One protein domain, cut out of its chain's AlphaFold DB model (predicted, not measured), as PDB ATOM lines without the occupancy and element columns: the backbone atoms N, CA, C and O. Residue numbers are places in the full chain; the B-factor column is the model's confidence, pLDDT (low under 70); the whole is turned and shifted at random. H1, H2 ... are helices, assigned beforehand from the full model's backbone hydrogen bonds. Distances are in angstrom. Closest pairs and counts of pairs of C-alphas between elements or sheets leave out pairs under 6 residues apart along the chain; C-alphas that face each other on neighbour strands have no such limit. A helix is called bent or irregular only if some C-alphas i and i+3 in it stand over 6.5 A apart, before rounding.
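This is residues 122 to 280 of the 281 residues of an uncharacterized protein of Thermoplasmata archaeon (UniProt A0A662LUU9). Two layers of helices cross: H3 and H5 run side by side in one, and H2, H8 and H7 make a row across them in the other. H6 follows H5 in the first layer, H1 sits at one edge against H3 and H8, and H4 folds back from the end of H3. The printed part has 159 residues with eight named helices, H1 to H8 along the chain, and no named strand; the class is all helix. It is compact, with a radius of gyration of the C-alphas of 15.9 A and spans of 50 by 36 by 20 A.

H1, residues 122 to 130, touches residues 158 to 162 alone of H3, residues 147 to 176; the closest C-alphas, those of Ile 125 and Ile 162, are 6.7 A apart. H2, residues 133 to 143, touches H8, residues 262 to 279, at a shallow tilt of 8 degrees, the same way, with the C-alphas of Thr 139 and Arg 274 closest at 6.4 A. H3 is the hub, touching six helices. It touches H5, residues 200 to 215, at a shallow tilt of 5 degrees, the same way, with the C-alphas of Asp 153 and Ala 204 closest at 5.5 A. H3 and H4, residues 180 to 187, form a helical hairpin and only just touch, with 3 pairs of C-alphas within 8 A; those of Leu 174 and Glu 180 are closest at 7.1 A. H6, residues 218 to 224, touches residues 168 to 172 alone of H3, the closest C-alphas being those of Glu 172 and Pro 219, 5.4 A apart. H7, residues 236 to 254, and H8 form a helical hairpin at a shallow tilt of 4 degrees, with the C-alphas of Glu 248 and Val 265 closest at 5.9 A. Residues 154 to 165 alone of H3 touch residues 262 to 270 alone of H8 at a steep tilt of 43 degrees, opposite ways; the C-alphas of Thr 158 and Val 266 are closest at 5.8 A. H3, H5, H7 and H8 are a bundle, a group of helices together. H2 and H7 are apart. Every O i to N i+4 pair is within hydrogen-bond range in H1, H2, H3, H4, H6 and H8; in H5 it is 10 of 12 and in H7 13 of 15.

H1 begins at C-alpha 122, (12.403, -5.590, 34.357). H3, the longest, spans 43.8 A from C-alpha 147 at (33.448, -22.198, 25.282). H5 spans 22.9 A and is irregular: C-alphas 201 and 204 are 7.8 A apart. H7 spans 26.1 A with a kink of 25 degrees near residue 245. H8 spans 26.0 A and ends at C-alpha 279, (42.807, -9.242, 18.437).

The C-alphas of Gly 144 and Gly 178, the two farthest apart, are 49.7 A apart. The printed part has no cut. The links from H4 to H5 and from H6 to H7 are long, with 12 and 11 residues. The mean pLDDT of the printed part is 81.5; 30 residues are under 70, among them residues 192 to 196, 228 to 232 and 253 to 262.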
ATOM      1  N   GLU A 122      11.544  -4.390  34.321       68.62
ATOM      2  CA  GLU A 122      12.403  -5.590  34.357       68.62
ATOM      3  C   GLU A 122      11.969  -6.715  33.401       68.62
ATOM      4  O   GLU A 122      12.842  -7.249  32.709       68.62
ATOM      5  N   PRO A 123      10.673  -7.084  33.298       67.31
ATOM      6  CA  PRO A 123      10.224  -8.061  32.308       67.31
ATOM      7  C   PRO A 123      10.485  -7.623  30.864       67.31
ATOM      8  O   PRO A 123      10.940  -8.442  30.064       67.31
ATOM      9  N   LYS A 124      10.247  -6.341  30.531       69.19
ATOM     10  CA  LYS A 124      10.526  -5.796  29.190       69.19
ATOM     11  C   LYS A 124      12.005  -5.966  28.840       69.19
ATOM     12  O   LYS A 124      12.322  -6.512  27.786       69.19
ATOM     13  N   ILE A 125      12.893  -5.586  29.756       65.81
ATOM     14  CA  ILE A 125      14.340  -5.679  29.551       65.81
ATOM     15  C   ILE A 125      14.812  -7.144  29.477       65.81
ATOM     16  O   ILE A 125      15.581  -7.507  28.587       65.81
ATOM     17  N   SER A 126      14.306  -8.013  30.356       65.44
ATOM     18  CA  SER A 126      14.677  -9.440  30.385       65.44
ATOM     19  C   SER A 126      14.259 -10.170  29.105       65.44
ATOM     20  O   SER A 126      15.009 -10.995  28.582       65.44
ATOM     21  N   LYS A 127      13.085  -9.829  28.551       71.94
ATOM     22  CA  LYS A 127      12.607 -10.364  27.268       71.94
ATOM     23  C   LYS A 127      13.541  -9.997  26.114       71.94
ATOM     24  O   LYS A 127      13.688 -10.791  25.190       71.94
ATOM     25  N   VAL A 128      14.173  -8.822  26.158       67.56
ATOM     26  CA  VAL A 128      15.154  -8.415  25.142       67.56
ATOM     27  C   VAL A 128      16.457  -9.198  25.283       67.56
ATOM     28  O   VAL A 128      16.958  -9.687  24.276       67.56
ATOM     29  N   GLY A 129      16.950  -9.406  26.508       67.38
ATOM     30  CA  GLY A 129      18.128 -10.246  26.760       67.38
ATOM     31  C   GLY A 129      17.972 -11.667  26.208       67.38
ATOM     32  O   GLY A 129      18.859 -12.163  25.518       67.38
ATOM     33  N   GLY A 130      16.802 -12.285  26.405       69.06
ATOM     34  CA  GLY A 130      16.512 -13.623  25.871       69.06
ATOM     35  C   GLY A 130      16.554 -13.718  24.340       69.06
ATOM     36  O   GLY A 130      16.902 -14.765  23.802       69.06
ATOM     37  N   LYS A 131      16.268 -12.621  23.621       75.19
ATOM     38  CA  LYS A 131      16.339 -12.569  22.148       75.19
ATOM     39  C   LYS A 131      17.770 -12.529  21.603       75.19
ATOM     40  O   LYS A 131      17.953 -12.709  20.405       75.19
ATOM     41  N   GLN A 132      18.772 -12.305  22.454       77.81
ATOM     42  CA  GLN A 132      20.177 -12.205  22.039       77.81
ATOM     43  C   GLN A 132      20.892 -13.559  22.005       77.81
ATOM     44  O   GLN A 132      22.028 -13.640  21.542       77.81
ATOM     45  N   TRP A 133      20.223 -14.639  22.423       78.62
ATOM     46  CA  TRP A 133      20.788 -15.989  22.430       78.62
ATOM     47  C   TRP A 133      21.396 -16.442  21.096       78.62
ATOM     48  O   TRP A 133      22.525 -16.928  21.117       78.62
ATOM     49  N   PRO A 134      20.743 -16.248  19.932       81.19
ATOM     50  CA  PRO A 134      21.346 -16.609  18.649       81.19
ATOM     51  C   PRO A 134      22.667 -15.872  18.379       81.19
ATOM     52  O   PRO A 134      23.613 -16.455  17.851       81.19
ATOM     53  N   LEU A 135      22.762 -14.601  18.783       78.31
ATOM     54  CA  LEU A 135      23.978 -13.797  18.646       78.31
ATOM     55  C   LEU A 135      25.091 -14.270  19.587       78.31
ATOM     56  O   LEU A 135      26.258 -14.308  19.190       78.31
ATOM     57  N   ILE A 136      24.730 -14.650  20.815       81.50
ATOM     58  CA  ILE A 136      25.652 -15.246  21.788       81.50
ATOM     59  C   ILE A 136      26.215 -16.556  21.224       81.50
ATOM     60  O   ILE A 136      27.432 -16.703  21.146       81.50
ATOM     61  N   ILE A 137      25.353 -17.459  20.741       82.88
ATOM     62  CA  ILE A 137      25.757 -18.742  20.138       82.88
ATOM     63  C   ILE A 137      26.713 -18.512  18.962       82.88
ATOM     64  O   ILE A 137      27.790 -19.105  18.923       82.88
ATOM     65  N   LYS A 138      26.367 -17.600  18.047       82.31
ATOM     66  CA  LYS A 138      27.224 -17.249  16.907       82.31
ATOM     67  C   LYS A 138      28.583 -16.699  17.349       82.31
ATOM     68  O   LYS A 138      29.608 -17.052  16.777       82.31
ATOM     69  N   THR A 139      28.608 -15.853  18.379       82.50
ATOM     70  CA  THR A 139      29.857 -15.284  18.912       82.50
ATOM     71  C   THR A 139      30.767 -16.368  19.481       82.50
ATOM     72  O   THR A 139      31.975 -16.329  19.263       82.50
ATOM     73  N   ILE A 140      30.189 -17.356  20.165       84.38
ATOM     74  CA  ILE A 140      30.929 -18.496  20.705       84.38
ATOM     75  C   ILE A 140      31.501 -19.362  19.575       84.38
ATOM     76  O   ILE A 140      32.697 -19.660  19.582       84.38
ATOM     77  N   GLN A 141      30.680 -19.708  18.576       82.94
ATOM     78  CA  GLN A 141      31.111 -20.473  17.398       82.94
ATOM     79  C   GLN A 141      32.272 -19.782  16.663       82.94
ATOM     80  O   GLN A 141      33.255 -20.429  16.314       82.94
ATOM     81  N   ASP A 142      32.204 -18.457  16.509       82.19
ATOM     82  CA  ASP A 142      33.234 -17.643  15.855       82.19
ATOM     83  C   ASP A 142      34.571 -17.580  16.620       82.19
ATOM     84  O   ASP A 142      35.592 -17.206  16.029       82.19
ATOM     85  N   ILE A 143      34.565 -17.824  17.935       83.56
ATOM     86  CA  ILE A 143      35.758 -17.775  18.794       83.56
ATOM     87  C   ILE A 143      36.401 -19.166  18.911       83.56
ATOM     88  O   ILE A 143      37.628 -19.255  18.970       83.56
ATOM     89  N   GLY A 144      35.605 -20.240  18.883       66.56
ATOM     90  CA  GLY A 144      36.052 -21.619  18.634       66.56
ATOM     91  C   GLY A 144      36.958 -22.264  19.696       66.56
ATOM     92  O   GLY A 144      37.304 -23.433  19.560       66.56
ATOM     93  N   LYS A 145      37.350 -21.542  20.754       68.19
ATOM     94  CA  LYS A 145      38.139 -22.040  21.894       68.19
ATOM     95  C   LYS A 145      37.552 -21.494  23.194       68.19
ATOM     96  O   LYS A 145      37.080 -20.363  23.206       68.19
ATOM     97  N   ASP A 146      37.639 -22.277  24.271       72.44
ATOM     98  CA  ASP A 146      37.276 -21.845  25.629       72.44
ATOM     99  C   ASP A 146      35.784 -21.478  25.800       72.44
ATOM    100  O   ASP A 146      35.427 -20.410  26.300       72.44
ATOM    101  N   TYR A 147      34.907 -22.377  25.326       77.06
ATOM    102  CA  TYR A 147      33.448 -22.198  25.282       77.06
ATOM    103  C   TYR A 147      32.873 -21.669  26.600       77.06
ATOM    104  O   TYR A 147      32.101 -20.715  26.582       77.06
ATOM    105  N   GLU A 148      33.257 -22.263  27.732       79.38
ATOM    106  CA  GLU A 148      32.698 -21.911  29.039       79.38
ATOM    107  C   GLU A 148      33.090 -20.499  29.478       79.38
ATOM    108  O   GLU A 148      32.224 -19.733  29.905       79.38
ATOM    109  N   ASN A 149      34.361 -20.110  29.328       80.12
ATOM    110  CA  ASN A 149      34.802 -18.763  29.698       80.12
ATOM    111  C   ASN A 149      34.170 -17.702  28.794       80.12
ATOM    112  O   ASN A 149      33.675 -16.691  29.289       80.12
ATOM    113  N   VAL A 150      34.107 -17.959  27.485       85.12
ATOM    114  CA  VAL A 150      33.453 -17.055  26.530       85.12
ATOM    115  C   VAL A 150      31.960 -16.945  26.835       85.12
ATOM    116  O   VAL A 150      31.420 -15.844  26.870       85.12
ATOM    117  N   LEU A 151      31.277 -18.059  27.099       84.50
ATOM    118  CA  LEU A 151      29.863 -18.048  27.460       84.50
ATOM    119  C   LEU A 151      29.621 -17.231  28.737       84.50
ATOM    120  O   LEU A 151      28.724 -16.385  28.762       84.50
ATOM    121  N   ASN A 152      30.441 -17.437  29.769       83.44
ATOM    122  CA  ASN A 152      30.362 -16.689  31.021       83.44
ATOM    123  C   ASN A 152      30.566 -15.184  30.800       83.44
ATOM    124  O   ASN A 152      29.782 -14.380  31.307       83.44
ATOM    125  N   ASP A 153      31.562 -14.796  30.006       88.25
ATOM    126  CA  ASP A 153      31.817 -13.400  29.643       88.25
ATOM    127  C   ASP A 153      30.635 -12.765  28.901       88.25
ATOM    128  O   ASP A 153      30.212 -11.655  29.228       88.25
ATOM    129  N   LEU A 154      30.050 -13.471  27.930       87.06
ATOM    130  CA  LEU A 154      28.913 -12.966  27.158       87.06
ATOM    131  C   LEU A 154      27.646 -12.839  28.015       87.06
ATOM    132  O   LEU A 154      26.903 -11.864  27.865       87.06
ATOM    133  N   ILE A 155      27.406 -13.770  28.946       82.62
ATOM    134  CA  ILE A 155      26.312 -13.669  29.926       82.62
ATOM    135  C   ILE A 155      26.525 -12.459  30.844       82.62
ATOM    136  O   ILE A 155      25.586 -11.677  31.046       82.62
ATOM    137  N   LYS A 156      27.746 -12.269  31.366       84.38
ATOM    138  CA  LYS A 156      28.108 -11.100  32.185       84.38
ATOM    139  C   LYS A 156      27.856  -9.801  31.422       84.38
ATOM    140  O   LYS A 156      27.139  -8.942  31.925       84.38
ATOM    141  N   LEU A 157      28.369  -9.681  30.196       86.44
ATOM    142  CA  LEU A 157      28.222  -8.487  29.358       86.44
ATOM    143  C   LEU A 157      26.761  -8.181  29.028       86.44
ATOM    144  O   LEU A 157      26.319  -7.045  29.174       86.44
ATOM    145  N   THR A 158      25.990  -9.195  28.639       83.75
ATOM    146  CA  THR A 158      24.567  -9.030  28.308       83.75
ATOM    147  C   THR A 158      23.775  -8.546  29.520       83.75
ATOM    148  O   THR A 158      22.985  -7.607  29.421       83.75
ATOM    149  N   THR A 159      24.025  -9.154  30.681       79.94
ATOM    150  CA  THR A 159      23.401  -8.750  31.947       79.94
ATOM    151  C   THR A 159      23.811  -7.333  32.329       79.94
ATOM    152  O   THR A 159      22.979  -6.534  32.752       79.94
ATOM    153  N   PHE A 160      25.083  -6.999  32.142       85.44
ATOM    154  CA  PHE A 160      25.626  -5.695  32.467       85.44
ATOM    155  C   PHE A 160      25.032  -4.573  31.603       85.44
ATOM    156  O   PHE A 160      24.565  -3.581  32.150       85.44
ATOM    157  N   PHE A 161      24.945  -4.734  30.277       85.25
ATOM    158  CA  PHE A 161      24.340  -3.707  29.414       85.25
ATOM    159  C   PHE A 161      22.854  -3.486  29.713       85.25
ATOM    160  O   PHE A 161      22.351  -2.368  29.620       85.25
ATOM    161  N   ILE A 162      22.160  -4.542  30.139       79.31
ATOM    162  CA  ILE A 162      20.800  -4.456  30.672       79.31
ATOM    163  C   ILE A 162      20.748  -3.568  31.925       79.31
ATOM    164  O   ILE A 162      19.848  -2.737  32.037       79.31
ATOM    165  N   LEU A 163      21.691  -3.732  32.859       80.94
ATOM    166  CA  LEU A 163      21.770  -2.927  34.082       80.94
ATOM    167  C   LEU A 163      22.121  -1.465  33.780       80.94
ATOM    168  O   LEU A 163      21.439  -0.578  34.279       80.94
ATOM    169  N   CYS A 164      23.075  -1.215  32.877       84.81
ATOM    170  CA  CYS A 164      23.413   0.129  32.399       84.81
ATOM    171  C   CYS A 164      22.180   0.913  31.937       84.81
ATOM    172  O   CYS A 164      21.990   2.063  32.319       84.81
ATOM    173  N   MET A 165      21.314   0.277  31.144       81.00
ATOM    174  CA  MET A 165      20.088   0.912  30.660       81.00
ATOM    175  C   MET A 165      19.112   1.248  31.788       81.00
ATOM    176  O   MET A 165      18.481   2.302  31.747       81.00
ATOM    177  N   LYS A 166      18.990   0.378  32.800       81.62
ATOM    178  CA  LYS A 166      18.160   0.670  33.978       81.62
ATOM    179  C   LYS A 166      18.681   1.895  34.720       81.62
ATOM    180  O   LYS A 166      17.889   2.770  35.053       81.62
ATOM    181  N   ASP A 167      19.990   1.965  34.938       85.94
ATOM    182  CA  ASP A 167      20.606   3.055  35.694       85.94
ATOM    183  C   ASP A 167      20.513   4.393  34.961       85.94
ATOM    184  O   ASP A 167      20.237   5.403  35.602       85.94
ATOM    185  N   ILE A 168      20.663   4.406  33.629       86.00
ATOM    186  CA  ILE A 168      20.414   5.605  32.813       86.00
ATOM    187  C   ILE A 168      18.989   6.113  33.058       86.00
ATOM    188  O   ILE A 168      18.819   7.257  33.470       86.00
ATOM    189  N   ILE A 169      17.978   5.255  32.872       83.06
ATOM    190  CA  ILE A 169      16.559   5.625  33.018       83.06
ATOM    191  C   ILE A 169      16.272   6.141  34.432       83.06
ATOM    192  O   ILE A 169      15.603   7.160  34.608       83.06
ATOM    193  N   VAL A 170      16.772   5.441  35.450       86.94
ATOM    194  CA  VAL A 170      16.596   5.835  36.850       86.94
ATOM    195  C   VAL A 170      17.228   7.198  37.118       86.94
ATOM    196  O   VAL A 170      16.574   8.070  37.688       86.94
ATOM    197  N   ASN A 171      18.469   7.409  36.684       89.25
ATOM    198  CA  ASN A 171      19.182   8.662  36.909       89.25
ATOM    199  C   ASN A 171      18.547   9.830  36.143       89.25
ATOM    200  O   ASN A 171      18.455  10.922  36.695       89.25
ATOM    201  N   GLU A 172      18.042   9.617  34.925       87.50
ATOM    202  CA  GLU A 172      17.272  10.636  34.204       87.50
ATOM    203  C   GLU A 172      16.028  11.070  34.980       87.50
ATOM    204  O   GLU A 172      15.820  12.263  35.197       87.50
ATOM    205  N   LYS A 173      15.227  10.110  35.456       86.75
ATOM    206  CA  LYS A 173      14.014  10.406  36.234       86.75
ATOM    207  C   LYS A 173      14.320  11.106  37.549       86.75
ATOM    208  O   LYS A 173      13.522  11.911  38.025       86.75
ATOM    209  N   LEU A 174      15.459  10.792  38.155       90.38
ATOM    210  CA  LEU A 174      15.917  11.459  39.365       90.38
ATOM    211  C   LEU A 174      16.365  12.896  39.096       90.38
ATOM    212  O   LEU A 174      15.992  13.775  39.869       90.38
ATOM    213  N   ILE A 175      17.069  13.160  37.992       90.38
ATOM    214  CA  ILE A 175      17.367  14.532  37.546       90.38
ATOM    215  C   ILE A 175      16.056  15.298  37.306       90.38
ATOM    216  O   ILE A 175      15.874  16.386  37.836       90.38
ATOM    217  N   GLU A 176      15.085  14.705  36.607       88.00
ATOM    218  CA  GLU A 176      13.754  15.306  36.394       88.00
ATOM    219  C   GLU A 176      12.963  15.528  37.697       88.00
ATOM    220  O   GLU A 176      12.038  16.339  37.745       88.00
ATOM    221  N   SER A 177      13.327  14.814  38.762       89.69
ATOM    222  CA  SER A 177      12.742  14.942  40.100       89.69
ATOM    223  C   SER A 177      13.545  15.866  41.031       89.69
ATOM    224  O   SER A 177      13.224  15.938  42.219       89.69
ATOM    225  N   GLY A 178      14.567  16.566  40.522       91.12
ATOM    226  CA  GLY A 178      15.354  17.543  41.281       91.12
ATOM    227  C   GLY A 178      16.380  16.924  42.236       91.12
ATOM    228  O   GLY A 178      16.497  17.370  43.381       91.12
ATOM    229  N   PHE A 179      17.039  15.833  41.822       93.44
ATOM    230  CA  PHE A 179      18.143  15.187  42.556       93.44
ATOM    231  C   PHE A 179      19.507  15.376  41.877       93.44
ATOM    232  O   PHE A 179      20.439  14.616  42.149       93.44
ATOM    233  N   GLU A 180      19.653  16.332  40.956       92.56
ATOM    234  CA  GLU A 180      20.885  16.498  40.183       92.56
ATOM    235  C   GLU A 180      22.116  16.713  41.074       92.56
ATOM    236  O   GLU A 180      23.133  16.043  40.884       92.56
ATOM    237  N   GLU A 181      22.021  17.569  42.095       93.19
ATOM    238  CA  GLU A 181      23.139  17.844  42.998       93.19
ATOM    239  C   GLU A 181      23.505  16.627  43.851       93.19
ATOM    240  O   GLU A 181      24.687  16.321  44.040       93.19
ATOM    241  N   GLU A 182      22.504  15.929  44.389       95.31
ATOM    242  CA  GLU A 182      22.714  14.724  45.181       95.31
ATOM    243  C   GLU A 182      23.350  13.617  44.351       95.31
ATOM    244  O   GLU A 182      24.273  12.947  44.825       95.31
ATOM    245  N   LEU A 183      22.882  13.427  43.114       91.69
ATOM    246  CA  LEU A 183      23.457  12.433  42.226       91.69
ATOM    247  C   LEU A 183      24.897  12.801  41.868       91.69
ATOM    248  O   LEU A 183      25.752  11.923  41.952       91.69
ATOM    249  N   LEU A 184      25.204  14.060  41.534       90.75
ATOM    250  CA  LEU A 184      26.585  14.497  41.280       90.75
ATOM    251  C   LEU A 184      27.502  14.215  42.476       90.75
ATOM    252  O   LEU A 184      28.638  13.773  42.296       90.75
ATOM    253  N   GLU A 185      27.015  14.431  43.699       92.31
ATOM    254  CA  GLU A 185      27.778  14.125  44.908       92.31
ATOM    255  C   GLU A 185      27.996  12.620  45.083       92.31
ATOM    256  O   GLU A 185      29.107  12.186  45.388       92.31
ATOM    257  N   TRP A 186      26.963  11.809  44.849       90.44
ATOM    258  CA  TRP A 186      27.078  10.353  44.894       90.44
ATOM    259  C   TRP A 186      28.052   9.816  43.841       90.44
ATOM    260  O   TRP A 186      28.860   8.939  44.150       90.44
ATOM    261  N   HIS A 187      28.073  10.402  42.641       85.75
ATOM    262  CA  HIS A 187      28.964   9.994  41.553       85.75
ATOM    263  C   HIS A 187      30.456  10.105  41.907       85.75
ATOM    264  O   HIS A 187      31.261   9.317  41.413       85.75
ATOM    265  N   LYS A 188      30.843  10.996  42.832       85.56
ATOM    266  CA  LYS A 188      32.232  11.114  43.324       85.56
ATOM    267  C   LYS A 188      32.730   9.864  44.059       85.56
ATOM    268  O   LYS A 188      33.938   9.679  44.208       85.56
ATOM    269  N   TYR A 189      31.819   9.015  44.531       83.31
ATOM    270  CA  TYR A 189      32.148   7.763  45.208       83.31
ATOM    271  C   TYR A 189      32.360   6.603  44.229       83.31
ATOM    272  O   TYR A 189      32.963   5.597  44.609       83.31
ATOM    273  N   PHE A 190      31.939   6.746  42.968       77.56
ATOM    274  CA  PHE A 190      32.213   5.756  41.935       77.56
ATOM    275  C   PHE A 190      33.664   5.880  41.498       77.56
ATOM    276  O   PHE A 190      34.083   6.871  40.898       77.56
ATOM    277  N   LYS A 191      34.445   4.845  41.797       71.75
ATOM    278  CA  LYS A 191      35.823   4.737  41.332       71.75
ATOM    279  C   LYS A 191      35.891   3.675  40.241       71.75
ATOM    280  O   LYS A 191      35.475   2.544  40.493       71.75
ATOM    281  N   PRO A 192      36.424   4.001  39.054       67.38
ATOM    282  CA  PRO A 192      36.660   2.992  38.037       67.38
ATOM    283  C   PRO A 192      37.685   1.992  38.568       67.38
ATOM    284  O   PRO A 192      38.655   2.380  39.234       67.38
ATOM    285  N   GLN A 193      37.490   0.708  38.278       69.69
ATOM    286  CA  GLN A 193      38.500  -0.277  38.642       69.69
ATOM    287  C   GLN A 193      39.771  -0.012  37.834       69.69
ATOM    288  O   GLN A 193      39.727   0.156  36.612       69.69
ATOM    289  N   LYS A 194      40.914   0.017  38.524       69.50
ATOM    290  CA  LYS A 194      42.223   0.101  37.875       69.50
ATOM    291  C   LYS A 194      42.520  -1.231  37.200       69.50
ATOM    292  O   LYS A 194      42.631  -2.253  37.871       69.50
ATOM    293  N   ILE A 195      42.686  -1.203  35.885       69.06
ATOM    294  CA  ILE A 195      43.028  -2.378  35.088       69.06
ATOM    295  C   ILE A 195      44.443  -2.170  34.564       69.06
ATOM    296  O   ILE A 195      44.680  -1.302  33.731       69.06
ATOM    297  N   SER A 196      45.383  -2.967  35.066       66.94
ATOM    298  CA  SER A 196      46.808  -2.858  34.733       66.94
ATOM    299  C   SER A 196      47.188  -3.558  33.426       66.94
ATOM    300  O   SER A 196      48.150  -3.163  32.773       66.94
ATOM    301  N   LYS A 197      46.448  -4.599  33.022       80.31
ATOM    302  CA  LYS A 197      46.701  -5.352  31.787       80.31
ATOM    303  C   LYS A 197      45.401  -5.909  31.225       80.31
ATOM    304  O   LYS A 197      44.634  -6.518  31.963       80.31
ATOM    305  N   VAL A 198      45.186  -5.751  29.921       84.81
ATOM    306  CA  VAL A 198      44.027  -6.327  29.225       84.81
ATOM    307  C   VAL A 198      44.448  -7.568  28.445       84.81
ATOM    308  O   VAL A 198      45.408  -7.526  27.680       84.81
ATOM    309  N   ASN A 199      43.732  -8.670  28.641       86.81
ATOM    310  CA  ASN A 199      43.875  -9.917  27.897       86.81
ATOM    311  C   ASN A 199      42.500 -10.594  27.749       86.81
ATOM    312  O   ASN A 199      41.488 -10.066  28.201       86.81
ATOM    313  N   ARG A 200      42.445 -11.759  27.093       83.69
ATOM    314  CA  ARG A 200      41.174 -12.463  26.851       83.69
ATOM    315  C   ARG A 200      40.424 -12.831  28.136       83.69
ATOM    316  O   ARG A 200      39.213 -12.689  28.164       83.69
ATOM    317  N   ARG A 201      41.135 -13.225  29.200       84.12
ATOM    318  CA  ARG A 201      40.542 -13.711  30.462       84.12
ATOM    319  C   ARG A 201      39.861 -12.626  31.290       84.12
ATOM    320  O   ARG A 201      39.090 -12.958  32.178       84.12
ATOM    321  N   ASN A 202      40.184 -11.354  31.056       86.25
ATOM    322  CA  ASN A 202      39.595 -10.232  31.788       86.25
ATOM    323  C   ASN A 202      38.912  -9.211  30.872       86.25
ATOM    324  O   ASN A 202      38.559  -8.123  31.320       86.25
ATOM    325  N   LEU A 203      38.720  -9.536  29.589       88.31
ATOM    326  CA  LEU A 203      38.182  -8.598  28.609       88.31
ATOM    327  C   LEU A 203      36.764  -8.138  28.970       88.31
ATOM    328  O   LEU A 203      36.463  -6.950  28.842       88.31
ATOM    329  N   ALA A 204      35.897  -9.047  29.425       88.44
ATOM    330  CA  ALA A 204      34.551  -8.676  29.851       88.44
ATOM    331  C   ALA A 204      34.590  -7.700  31.030       88.44
ATOM    332  O   ALA A 204      33.966  -6.644  30.957       88.44
ATOM    333  N   ASP A 205      35.386  -7.992  32.060       87.62
ATOM    334  CA  ASP A 205      35.531  -7.130  33.238       87.62
ATOM    335  C   ASP A 205      36.093  -5.747  32.860       87.62
ATOM    336  O   ASP A 205      35.679  -4.722  33.402       87.62
ATOM    337  N   VAL A 206      36.979  -5.699  31.859       88.56
ATOM    338  CA  VAL A 206      37.524  -4.454  31.306       88.56
ATOM    339  C   VAL A 206      36.449  -3.596  30.654       88.56
ATOM    340  O   VAL A 206      36.347  -2.401  30.944       88.56
ATOM    341  N   ILE A 207      35.645  -4.203  29.778       90.56
ATOM    342  CA  ILE A 207      34.533  -3.521  29.112       90.56
ATOM    343  C   ILE A 207      33.522  -3.048  30.162       90.56
ATOM    344  O   ILE A 207      33.132  -1.884  30.135       90.56
ATOM    345  N   ILE A 208      33.150  -3.919  31.104       88.88
ATOM    346  CA  ILE A 208      32.198  -3.642  32.188       88.88
ATOM    347  C   ILE A 208      32.660  -2.455  33.036       88.88
ATOM    348  O   ILE A 208      31.904  -1.505  33.220       88.88
ATOM    349  N   SER A 209      33.908  -2.466  33.508       86.12
ATOM    350  CA  SER A 209      34.451  -1.390  34.344       86.12
ATOM    351  C   SER A 209      34.423  -0.041  33.617       86.12
ATOM    352  O   SER A 209      33.914   0.952  34.146       86.12
ATOM    353  N   TYR A 210      34.917  -0.004  32.376       87.69
ATOM    354  CA  TYR A 210      35.017   1.239  31.615       87.69
ATOM    355  C   TYR A 210      33.651   1.772  31.175       87.69
ATOM    356  O   TYR A 210      33.337   2.945  31.391       87.69
ATOM    357  N   VAL A 211      32.820   0.913  30.576       89.25
ATOM    358  CA  VAL A 211      31.476   1.295  30.136       89.25
ATOM    359  C   VAL A 211      30.620   1.663  31.345       89.25
ATOM    360  O   VAL A 211      29.896   2.647  31.275       89.25
ATOM    361  N   GLY A 212      30.737   0.953  32.468       86.06
ATOM    362  CA  GLY A 212      29.922   1.181  33.667       86.06
ATOM    363  C   GLY A 212      30.188   2.528  34.289       86.06
ATOM    364  O   GLY A 212      29.257   3.304  34.493       86.06
ATOM    365  N   TYR A 213      31.470   2.851  34.470       85.12
ATOM    366  CA  TYR A 213      31.868   4.163  34.957       85.12
ATOM    367  C   TYR A 213      31.361   5.290  34.054       85.12
ATOM    368  O   TYR A 213      30.908   6.310  34.551       85.12
ATOM    369  N   LYS A 214      31.424   5.139  32.728       86.75
ATOM    370  CA  LYS A 214      30.976   6.186  31.795       86.75
ATOM    371  C   LYS A 214      29.456   6.270  31.655       86.75
ATOM    372  O   LYS A 214      28.931   7.363  31.472       86.75
ATOM    373  N   THR A 215      28.759   5.144  31.773       87.06
ATOM    374  CA  THR A 215      27.297   5.054  31.666       87.06
ATOM    375  C   THR A 215      26.607   5.905  32.722       87.06
ATOM    376  O   THR A 215      25.645   6.601  32.405       87.06
ATOM    377  N   SER A 216      27.119   5.902  33.955       82.94
ATOM    378  CA  SER A 216      26.528   6.659  35.062       82.94
ATOM    379  C   SER A 216      26.452   8.169  34.767       82.94
ATOM    380  O   SER A 216      25.539   8.849  35.227       82.94
ATOM    381  N   TRP A 217      27.349   8.684  33.919       86.94
ATOM    382  CA  TRP A 217      27.396  10.092  33.521       86.94
ATOM    383  C   TRP A 217      26.494  10.462  32.336       86.94
ATOM    384  O   TRP A 217      26.217  11.646  32.154       86.94
ATOM    385  N   ILE A 218      26.022   9.494  31.540       87.88
ATOM    386  CA  ILE A 218      25.248   9.751  30.308       87.88
ATOM    387  C   ILE A 218      24.043  10.684  30.543       87.88
ATOM    388  O   ILE A 218      23.911  11.647  29.781       87.88
ATOM    389  N   PRO A 219      23.207  10.489  31.585       87.25
ATOM    390  CA  PRO A 219      22.088  11.388  31.879       87.25
ATOM    391  C   PRO A 219      22.509  12.854  32.038       87.25
ATOM    392  O   PRO A 219      21.859  13.748  31.500       87.25
ATOM    393  N   PHE A 220      23.636  13.112  32.707       87.50
ATOM    394  CA  PHE A 220      24.173  14.463  32.895       87.50
ATOM    395  C   PHE A 220      24.707  15.054  31.596       87.50
ATOM    396  O   PHE A 220      24.469  16.225  31.302       87.50
ATOM    397  N   GLU A 221      25.408  14.256  30.788       87.50
ATOM    398  CA  GLU A 221      25.900  14.744  29.499       87.50
ATOM    399  C   GLU A 221      24.752  15.136  28.566       87.50
ATOM    400  O   GLU A 221      24.864  16.113  27.829       87.50
ATOM    401  N   VAL A 222      23.660  14.368  28.583       83.56
ATOM    402  CA  VAL A 222      22.508  14.575  27.700       83.56
ATOM    403  C   VAL A 222      21.612  15.708  28.191       83.56
ATOM    404  O   VAL A 222      21.256  16.577  27.402       83.56
ATOM    405  N   LYS A 223      21.247  15.721  29.477       83.44
ATOM    406  CA  LYS A 223      20.290  16.694  30.027       83.44
ATOM    407  C   LYS A 223      20.937  18.024  30.403       83.44
ATOM    408  O   LYS A 223      20.273  19.051  30.344       83.44
ATOM    409  N   MET A 224      22.213  18.009  30.792       83.44
ATOM    410  CA  MET A 224      22.908  19.179  31.345       83.44
ATOM    411  C   MET A 224      24.100  19.633  30.494       83.44
ATOM    412  O   MET A 224      24.768  20.601  30.847       83.44
ATOM    413  N   GLY A 225      24.420  18.933  29.399       83.38
ATOM    414  CA  GLY A 225      25.559  19.276  28.539       83.38
ATOM    415  C   GLY A 225      26.928  19.122  29.217       83.38
ATOM    416  O   GLY A 225      27.936  19.595  28.687       83.38
ATOM    417  N   MET A 226      26.989  18.470  30.383       85.00
ATOM    418  CA  MET A 226      28.232  18.274  31.126       85.00
ATOM    419  C   MET A 226      29.174  17.356  30.343       85.00
ATOM    420  O   MET A 226      28.778  16.290  29.887       85.00
ATOM    421  N   LYS A 227      30.446  17.739  30.203       76.31
ATOM    422  CA  LYS A 227      31.477  16.876  29.608       76.31
ATOM    423  C   LYS A 227      32.410  16.372  30.695       76.31
ATOM    424  O   LYS A 227      33.242  17.124  31.200       76.31
ATOM    425  N   ILE A 228      32.307  15.089  31.027       69.94
ATOM    426  CA  ILE A 228      33.181  14.469  32.025       69.94
ATOM    427  C   ILE A 228      34.471  14.017  31.341       69.94
ATOM    428  O   ILE A 228      34.512  12.997  30.636       69.94
ATOM    429  N   LYS A 229      35.553  14.768  31.571       65.38
ATOM    430  CA  LYS A 229      36.900  14.313  31.221       65.38
ATOM    431  C   LYS A 229      37.269  13.156  32.141       65.38
ATOM    432  O   LYS A 229      37.305  13.297  33.358       65.38
ATOM    433  N   TYR A 230      37.511  12.004  31.537       67.50
ATOM    434  CA  TYR A 230      38.045  10.838  32.217       67.50
ATOM    435  C   TYR A 230      39.300  10.436  31.471       67.50
ATOM    436  O   TYR A 230      39.229  10.168  30.270       67.50
ATOM    437  N   GLU A 231      40.427  10.413  32.168       66.25
ATOM    438  CA  GLU A 231      41.644   9.829  31.626       66.25
ATOM    439  C   GLU A 231      41.482   8.311  31.634       66.25
ATOM    440  O   GLU A 231      41.472   7.655  32.677       66.25
ATOM    441  N   SER A 232      41.276   7.764  30.439       69.38
ATOM    442  CA  SER A 232      41.210   6.329  30.228       69.38
ATOM    443  C   SER A 232      42.563   5.705  30.557       69.38
ATOM    444  O   SER A 232      43.584   6.060  29.973       69.38
ATOM    445  N   MET A 233      42.561   4.730  31.465       71.62
ATOM    446  CA  MET A 233      43.713   3.852  31.696       71.62
ATOM    447  C   MET A 233      43.769   2.694  30.683       71.62
ATOM    448  O   MET A 233      44.630   1.822  30.789       71.62
ATOM    449  N   LEU A 234      42.847   2.647  29.713       81.00
ATOM    450  CA  LEU A 234      42.807   1.594  28.707       81.00
ATOM    451  C   LEU A 234      43.694   1.924  27.501       81.00
ATOM    452  O   LEU A 234      43.797   3.082  27.095       81.00
ATOM    453  N   PRO A 235      44.252   0.899  26.834       85.62
ATOM    454  CA  PRO A 235      44.811   1.053  25.498       85.62
ATOM    455  C   PRO A 235      43.816   1.731  24.538       85.62
ATOM    456  O   PRO A 235      42.646   1.343  24.471       85.62
ATOM    457  N   LYS A 236      44.288   2.707  23.745       87.56
ATOM    458  CA  LYS A 236      43.452   3.540  22.850       87.56
ATOM    459  C   LYS A 236      42.543   2.734  21.917       87.56
ATOM    460  O   LYS A 236      41.435   3.157  21.595       87.56
ATOM    461  N   ASN A 237      43.001   1.574  21.451       87.19
ATOM    462  CA  ASN A 237      42.219   0.688  20.588       87.19
ATOM    463  C   ASN A 237      41.019   0.059  21.317       87.19
ATOM    464  O   ASN A 237      39.961  -0.082  20.713       87.19
ATOM    465  N   ILE A 238      41.177  -0.299  22.593       88.56
ATOM    466  CA  ILE A 238      40.106  -0.848  23.432       88.56
ATOM    467  C   ILE A 238      39.135   0.266  23.795       88.56
ATOM    468  O   ILE A 238      37.935   0.113  23.591       88.56
ATOM    469  N   GLU A 239      39.657   1.411  24.235       89.88
ATOM    470  CA  GLU A 239      38.853   2.595  24.539       89.88
ATOM    471  C   GLU A 239      37.959   2.989  23.355       89.88
ATOM    472  O   GLU A 239      36.750   3.164  23.508       89.88
ATOM    473  N   ARG A 240      38.528   3.044  22.145       91.12
ATOM    474  CA  ARG A 240      37.791   3.343  20.913       91.12
ATOM    475  C   ARG A 240      36.660   2.350  20.644       91.12
ATOM    476  O   ARG A 240      35.607   2.761  20.164       91.12
ATOM    477  N   GLU A 241      36.864   1.059  20.899       92.94
ATOM    478  CA  GLU A 241      35.804   0.062  20.726       92.94
ATOM    479  C   GLU A 241      34.732   0.185  21.818       92.94
ATOM    480  O   GLU A 241      33.549   0.177  21.490       92.94
ATOM    481  N   CYS A 242      35.110   0.396  23.082       91.31
ATOM    482  CA  CYS A 242      34.158   0.626  24.174       91.31
ATOM    483  C   CYS A 242      33.320   1.897  23.967       91.31
ATOM    484  O   CYS A 242      32.123   1.905  24.248       91.31
ATOM    485  N   ASN A 243      33.910   2.959  23.410       91.69
ATOM    486  CA  ASN A 243      33.199   4.201  23.101       91.69
ATOM    487  C   ASN A 243      32.085   4.010  22.054       91.69
ATOM    488  O   ASN A 243      31.155   4.811  22.019       91.69
ATOM    489  N   LYS A 244      32.111   2.937  21.247       92.81
ATOM    490  CA  LYS A 244      30.978   2.585  20.372       92.81
ATOM    491  C   LYS A 244      29.753   2.166  21.184       92.81
ATOM    492  O   LYS A 244      28.655   2.599  20.871       92.81
ATOM    493  N   ILE A 245      29.947   1.390  22.252       91.31
ATOM    494  CA  ILE A 245      28.865   0.979  23.162       91.31
ATOM    495  C   ILE A 245      28.279   2.210  23.859       91.31
ATOM    496  O   ILE A 245      27.066   2.379  23.908       91.31
ATOM    497  N   LEU A 246      29.145   3.099  24.358       89.88
ATOM    498  CA  LEU A 246      28.724   4.340  25.019       89.88
ATOM    499  C   LEU A 246      27.953   5.271  24.084       89.88
ATOM    500  O   LEU A 246      26.999   5.914  24.520       89.88
ATOM    501  N   LYS A 247      28.338   5.327  22.805       89.50
ATOM    502  CA  LYS A 247      27.587   6.066  21.794       89.50
ATOM    503  C   LYS A 247      26.168   5.511  21.647       89.50
ATOM    504  O   LYS A 247      25.233   6.288  21.754       89.50
ATOM    505  N   GLU A 248      26.003   4.198  21.488       87.19
ATOM    506  CA  GLU A 248      24.668   3.584  21.386       87.19
ATOM    507  C   GLU A 248      23.819   3.833  22.643       87.19
ATOM    508  O   GLU A 248      22.651   4.206  22.544       87.19
ATOM    509  N   LEU A 249      24.415   3.710  23.836       86.81
ATOM    510  CA  LEU A 249      23.747   4.033  25.103       86.81
ATOM    511  C   LEU A 249      23.261   5.496  25.140       86.81
ATOM    512  O   LEU A 249      22.146   5.770  25.581       86.81
ATOM    513  N   LYS A 250      24.071   6.440  24.645       84.75
ATOM    514  CA  LYS A 250      23.728   7.869  24.578       84.75
ATOM    515  C   LYS A 250      22.687   8.181  23.500       84.75
ATOM    516  O   LYS A 250      21.783   8.985  23.732       84.75
ATOM    517  N   ASP A 251      22.779   7.541  22.340       81.06
ATOM    518  CA  ASP A 251      21.845   7.722  21.227       81.06
ATOM    519  C   ASP A 251      20.440   7.221  21.600       81.06
ATOM    520  O   ASP A 251      19.446   7.860  21.252       81.06
ATOM    521  N   ILE A 252      20.339   6.138  22.379       72.19
ATOM    522  CA  ILE A 252      19.059   5.699  22.958       72.19
ATOM    523  C   ILE A 252      18.507   6.746  23.926       72.19
ATOM    524  O   ILE A 252      17.313   7.027  23.898       72.19
ATOM    525  N   ASN A 253      19.364   7.367  24.736       68.00
ATOM    526  CA  ASN A 253      18.948   8.368  25.716       68.00
ATOM    527  C   ASN A 253      18.408   9.670  25.088       68.00
ATOM    528  O   ASN A 253      17.609  10.384  25.683       68.00
ATOM    529  N   THR A 254      18.859  10.008  23.877       65.94
ATOM    530  CA  THR A 254      18.508  11.270  23.193       65.94
ATOM    531  C   THR A 254      17.263  11.178  22.309       65.94
ATOM    532  O   THR A 254      16.655  12.203  21.991       65.94
ATOM    533  N   LYS A 255      16.834   9.973  21.921       57.75
ATOM    534  CA  LYS A 255      15.599   9.764  21.156       57.75
ATOM    535  C   LYS A 255      14.430   9.625  22.138       57.75
ATOM    536  O   LYS A 255      14.383   8.665  22.897       57.75
ATOM    537  N   LYS A 256      13.479  10.575  22.134       50.22
ATOM    538  CA  LYS A 256      12.243  10.504  22.948       50.22
ATOM    539  C   LYS A 256      11.612   9.104  22.823       50.22
ATOM    540  O   LYS A 256      11.277   8.681  21.721       50.22
ATOM    541  N   PHE A 257      11.484   8.402  23.951       56.38
ATOM    542  CA  PHE A 257      11.107   6.986  24.049       56.38
ATOM    543  C   PHE A 257       9.748   6.646  23.406       56.38
ATOM    544  O   PHE A 257       8.731   7.228  23.785       56.38
ATOM    545  N   PRO A 258       9.702   5.604  22.550       47.56
ATOM    546  CA  PRO A 258       8.801   4.486  22.842       47.56
ATOM    547  C   PRO A 258       9.433   3.115  22.487       47.56
ATOM    548  O   PRO A 258       9.645   2.774  21.330       47.56
ATOM    549  N   ASP A 259       9.715   2.293  23.499       47.69
ATOM    550  CA  ASP A 259       9.846   0.822  23.408       47.69
ATOM    551  C   ASP A 259      10.947   0.142  22.525       47.69
ATOM    552  O   ASP A 259      10.860  -1.072  22.323       47.69
ATOM    553  N   ARG A 260      12.042   0.795  22.083       55.06
ATOM    554  CA  ARG A 260      13.222   0.117  21.446       55.06
ATOM    555  C   ARG A 260      14.569   0.809  21.763       55.06
ATOM    556  O   ARG A 260      14.558   2.003  22.017       55.06
ATOM    557  N   ASP A 261      15.761   0.179  21.772       67.38
ATOM    558  CA  ASP A 261      16.183  -1.189  21.399       67.38
ATOM    559  C   ASP A 261      17.435  -1.637  22.208       67.38
ATOM    560  O   ASP A 261      18.582  -1.503  21.784       67.38
ATOM    561  N   ILE A 262      17.231  -2.213  23.399       69.94
ATOM    562  CA  ILE A 262      18.308  -2.814  24.227       69.94
ATOM    563  C   ILE A 262      19.089  -3.874  23.430       69.94
ATOM    564  O   ILE A 262      20.268  -4.116  23.680       69.94
ATOM    565  N   SER A 263      18.436  -4.462  22.426       76.44
ATOM    566  CA  SER A 263      19.012  -5.390  21.461       76.44
ATOM    567  C   SER A 263      20.237  -4.813  20.758       76.44
ATOM    568  O   SER A 263      21.220  -5.527  20.608       76.44
ATOM    569  N   GLU A 264      20.204  -3.539  20.353       82.75
ATOM    570  CA  GLU A 264      21.295  -2.920  19.592       82.75
ATOM    571  C   GLU A 264      22.503  -2.606  20.478       82.75
ATOM    572  O   GLU A 264      23.639  -2.830  20.058       82.75
ATOM    573  N   VAL A 265      22.291  -2.195  21.736       84.94
ATOM    574  CA  VAL A 265      23.391  -2.046  22.710       84.94
ATOM    575  C   VAL A 265      24.029  -3.397  22.993       84.94
ATOM    576  O   VAL A 265      25.253  -3.513  22.940       84.94
ATOM    577  N   VAL A 266      23.216  -4.428  23.262       83.75
ATOM    578  CA  VAL A 266      23.742  -5.771  23.527       83.75
ATOM    579  C   VAL A 266      24.505  -6.276  22.309       83.75
ATOM    580  O   VAL A 266      25.667  -6.642  22.443       83.75
ATOM    581  N   LYS A 267      23.920  -6.217  21.112       86.44
ATOM    582  CA  LYS A 267      24.580  -6.580  19.851       86.44
ATOM    583  C   LYS A 267      25.900  -5.839  19.653       86.44
ATOM    584  O   LYS A 267      26.916  -6.483  19.405       86.44
ATOM    585  N   THR A 268      25.915  -4.519  19.831       89.75
ATOM    586  CA  THR A 268      27.131  -3.700  19.712       89.75
ATOM    587  C   THR A 268      28.193  -4.129  20.718       89.75
ATOM    588  O   THR A 268      29.368  -4.248  20.366       89.75
ATOM    589  N   GLY A 269      27.787  -4.420  21.953       89.69
ATOM    590  CA  GLY A 269      28.659  -4.942  22.996       89.69
ATOM    591  C   GLY A 269      29.247  -6.315  22.666       89.69
ATOM    592  O   GLY A 269      30.460  -6.495  22.774       89.69
ATOM    593  N   LEU A 270      28.423  -7.261  22.200       89.38
ATOM    594  CA  LEU A 270      28.868  -8.595  21.774       89.38
ATOM    595  C   LEU A 270      29.821  -8.500  20.571       89.38
ATOM    596  O   LEU A 270      30.851  -9.172  20.530       89.38
ATOM    597  N   ASP A 271      29.542  -7.604  19.623       90.38
ATOM    598  CA  ASP A 271      30.398  -7.340  18.468       90.38
ATOM    599  C   ASP A 271      31.748  -6.722  18.853       90.38
ATOM    600  O   ASP A 271      32.788  -7.106  18.306       90.38
ATOM    601  N   VAL A 272      31.749  -5.771  19.791       91.44
ATOM    602  CA  VAL A 272      32.971  -5.196  20.370       91.44
ATOM    603  C   VAL A 272      33.788  -6.282  21.059       91.44
ATOM    604  O   VAL A 272      34.974  -6.423  20.748       91.44
ATOM    605  N   TYR A 273      33.159  -7.084  21.923       91.56
ATOM    606  CA  TYR A 273      33.822  -8.190  22.608       91.56
ATOM    607  C   TYR A 273      34.446  -9.160  21.604       91.56
ATOM    608  O   TYR A 273      35.650  -9.397  21.651       91.56
ATOM    609  N   ARG A 274      33.676  -9.631  20.617       88.38
ATOM    610  CA  ARG A 274      34.145 -10.546  19.567       88.38
ATOM    611  C   ARG A 274      35.367 -10.004  18.821       88.38
ATOM    612  O   ARG A 274      36.341 -10.731  18.620       88.38
ATOM    613  N   ARG A 275      35.344  -8.727  18.414       90.06
ATOM    614  CA  ARG A 275      36.468  -8.088  17.704       90.06
ATOM    615  C   ARG A 275      37.710  -7.962  18.578       90.06
ATOM    616  O   ARG A 275      38.811  -8.218  18.093       90.06
ATOM    617  N   LEU A 276      37.553  -7.534  19.829       90.56
ATOM    618  CA  LEU A 276      38.671  -7.374  20.756       90.56
ATOM    619  C   LEU A 276      39.260  -8.731  21.149       90.56
ATOM    620  O   LEU A 276      40.475  -8.899  21.096       90.56
ATOM    621  N   HIS A 277      38.414  -9.718  21.435       88.88
ATOM    622  CA  HIS A 277      38.826 -11.065  21.815       88.88
ATOM    623  C   HIS A 277      39.709 -11.715  20.739       88.88
ATOM    624  O   HIS A 277      40.765 -12.262  21.051       88.88
ATOM    625  N   LYS A 278      39.343 -11.578  19.454       85.81
ATOM    626  CA  LYS A 278      40.158 -12.067  18.325       85.81
ATOM    627  C   LYS A 278      41.514 -11.356  18.200       85.81
ATOM    628  O   LYS A 278      42.480 -11.979  17.772       85.81
ATOM    629  N   LYS A 279      41.589 -10.068  18.556       86.06
ATOM    630  CA  LYS A 279      42.807  -9.242  18.437       86.06
ATOM    631  C   LYS A 279      43.785  -9.416  19.597       86.06
ATOM    632  O   LYS A 279      44.976  -9.177  19.417       86.06
ATOM    633  N   LEU A 280      43.296  -9.785  20.778       83.88
ATOM    634  CA  LEU A 280      44.141 -10.062  21.937       83.88
ATOM    635  C   LEU A 280      44.816 -11.428  21.756       83.88
ATOM    636  O   LEU A 280      44.156 -12.373  21.319       83.88
TER     637      LEU A 280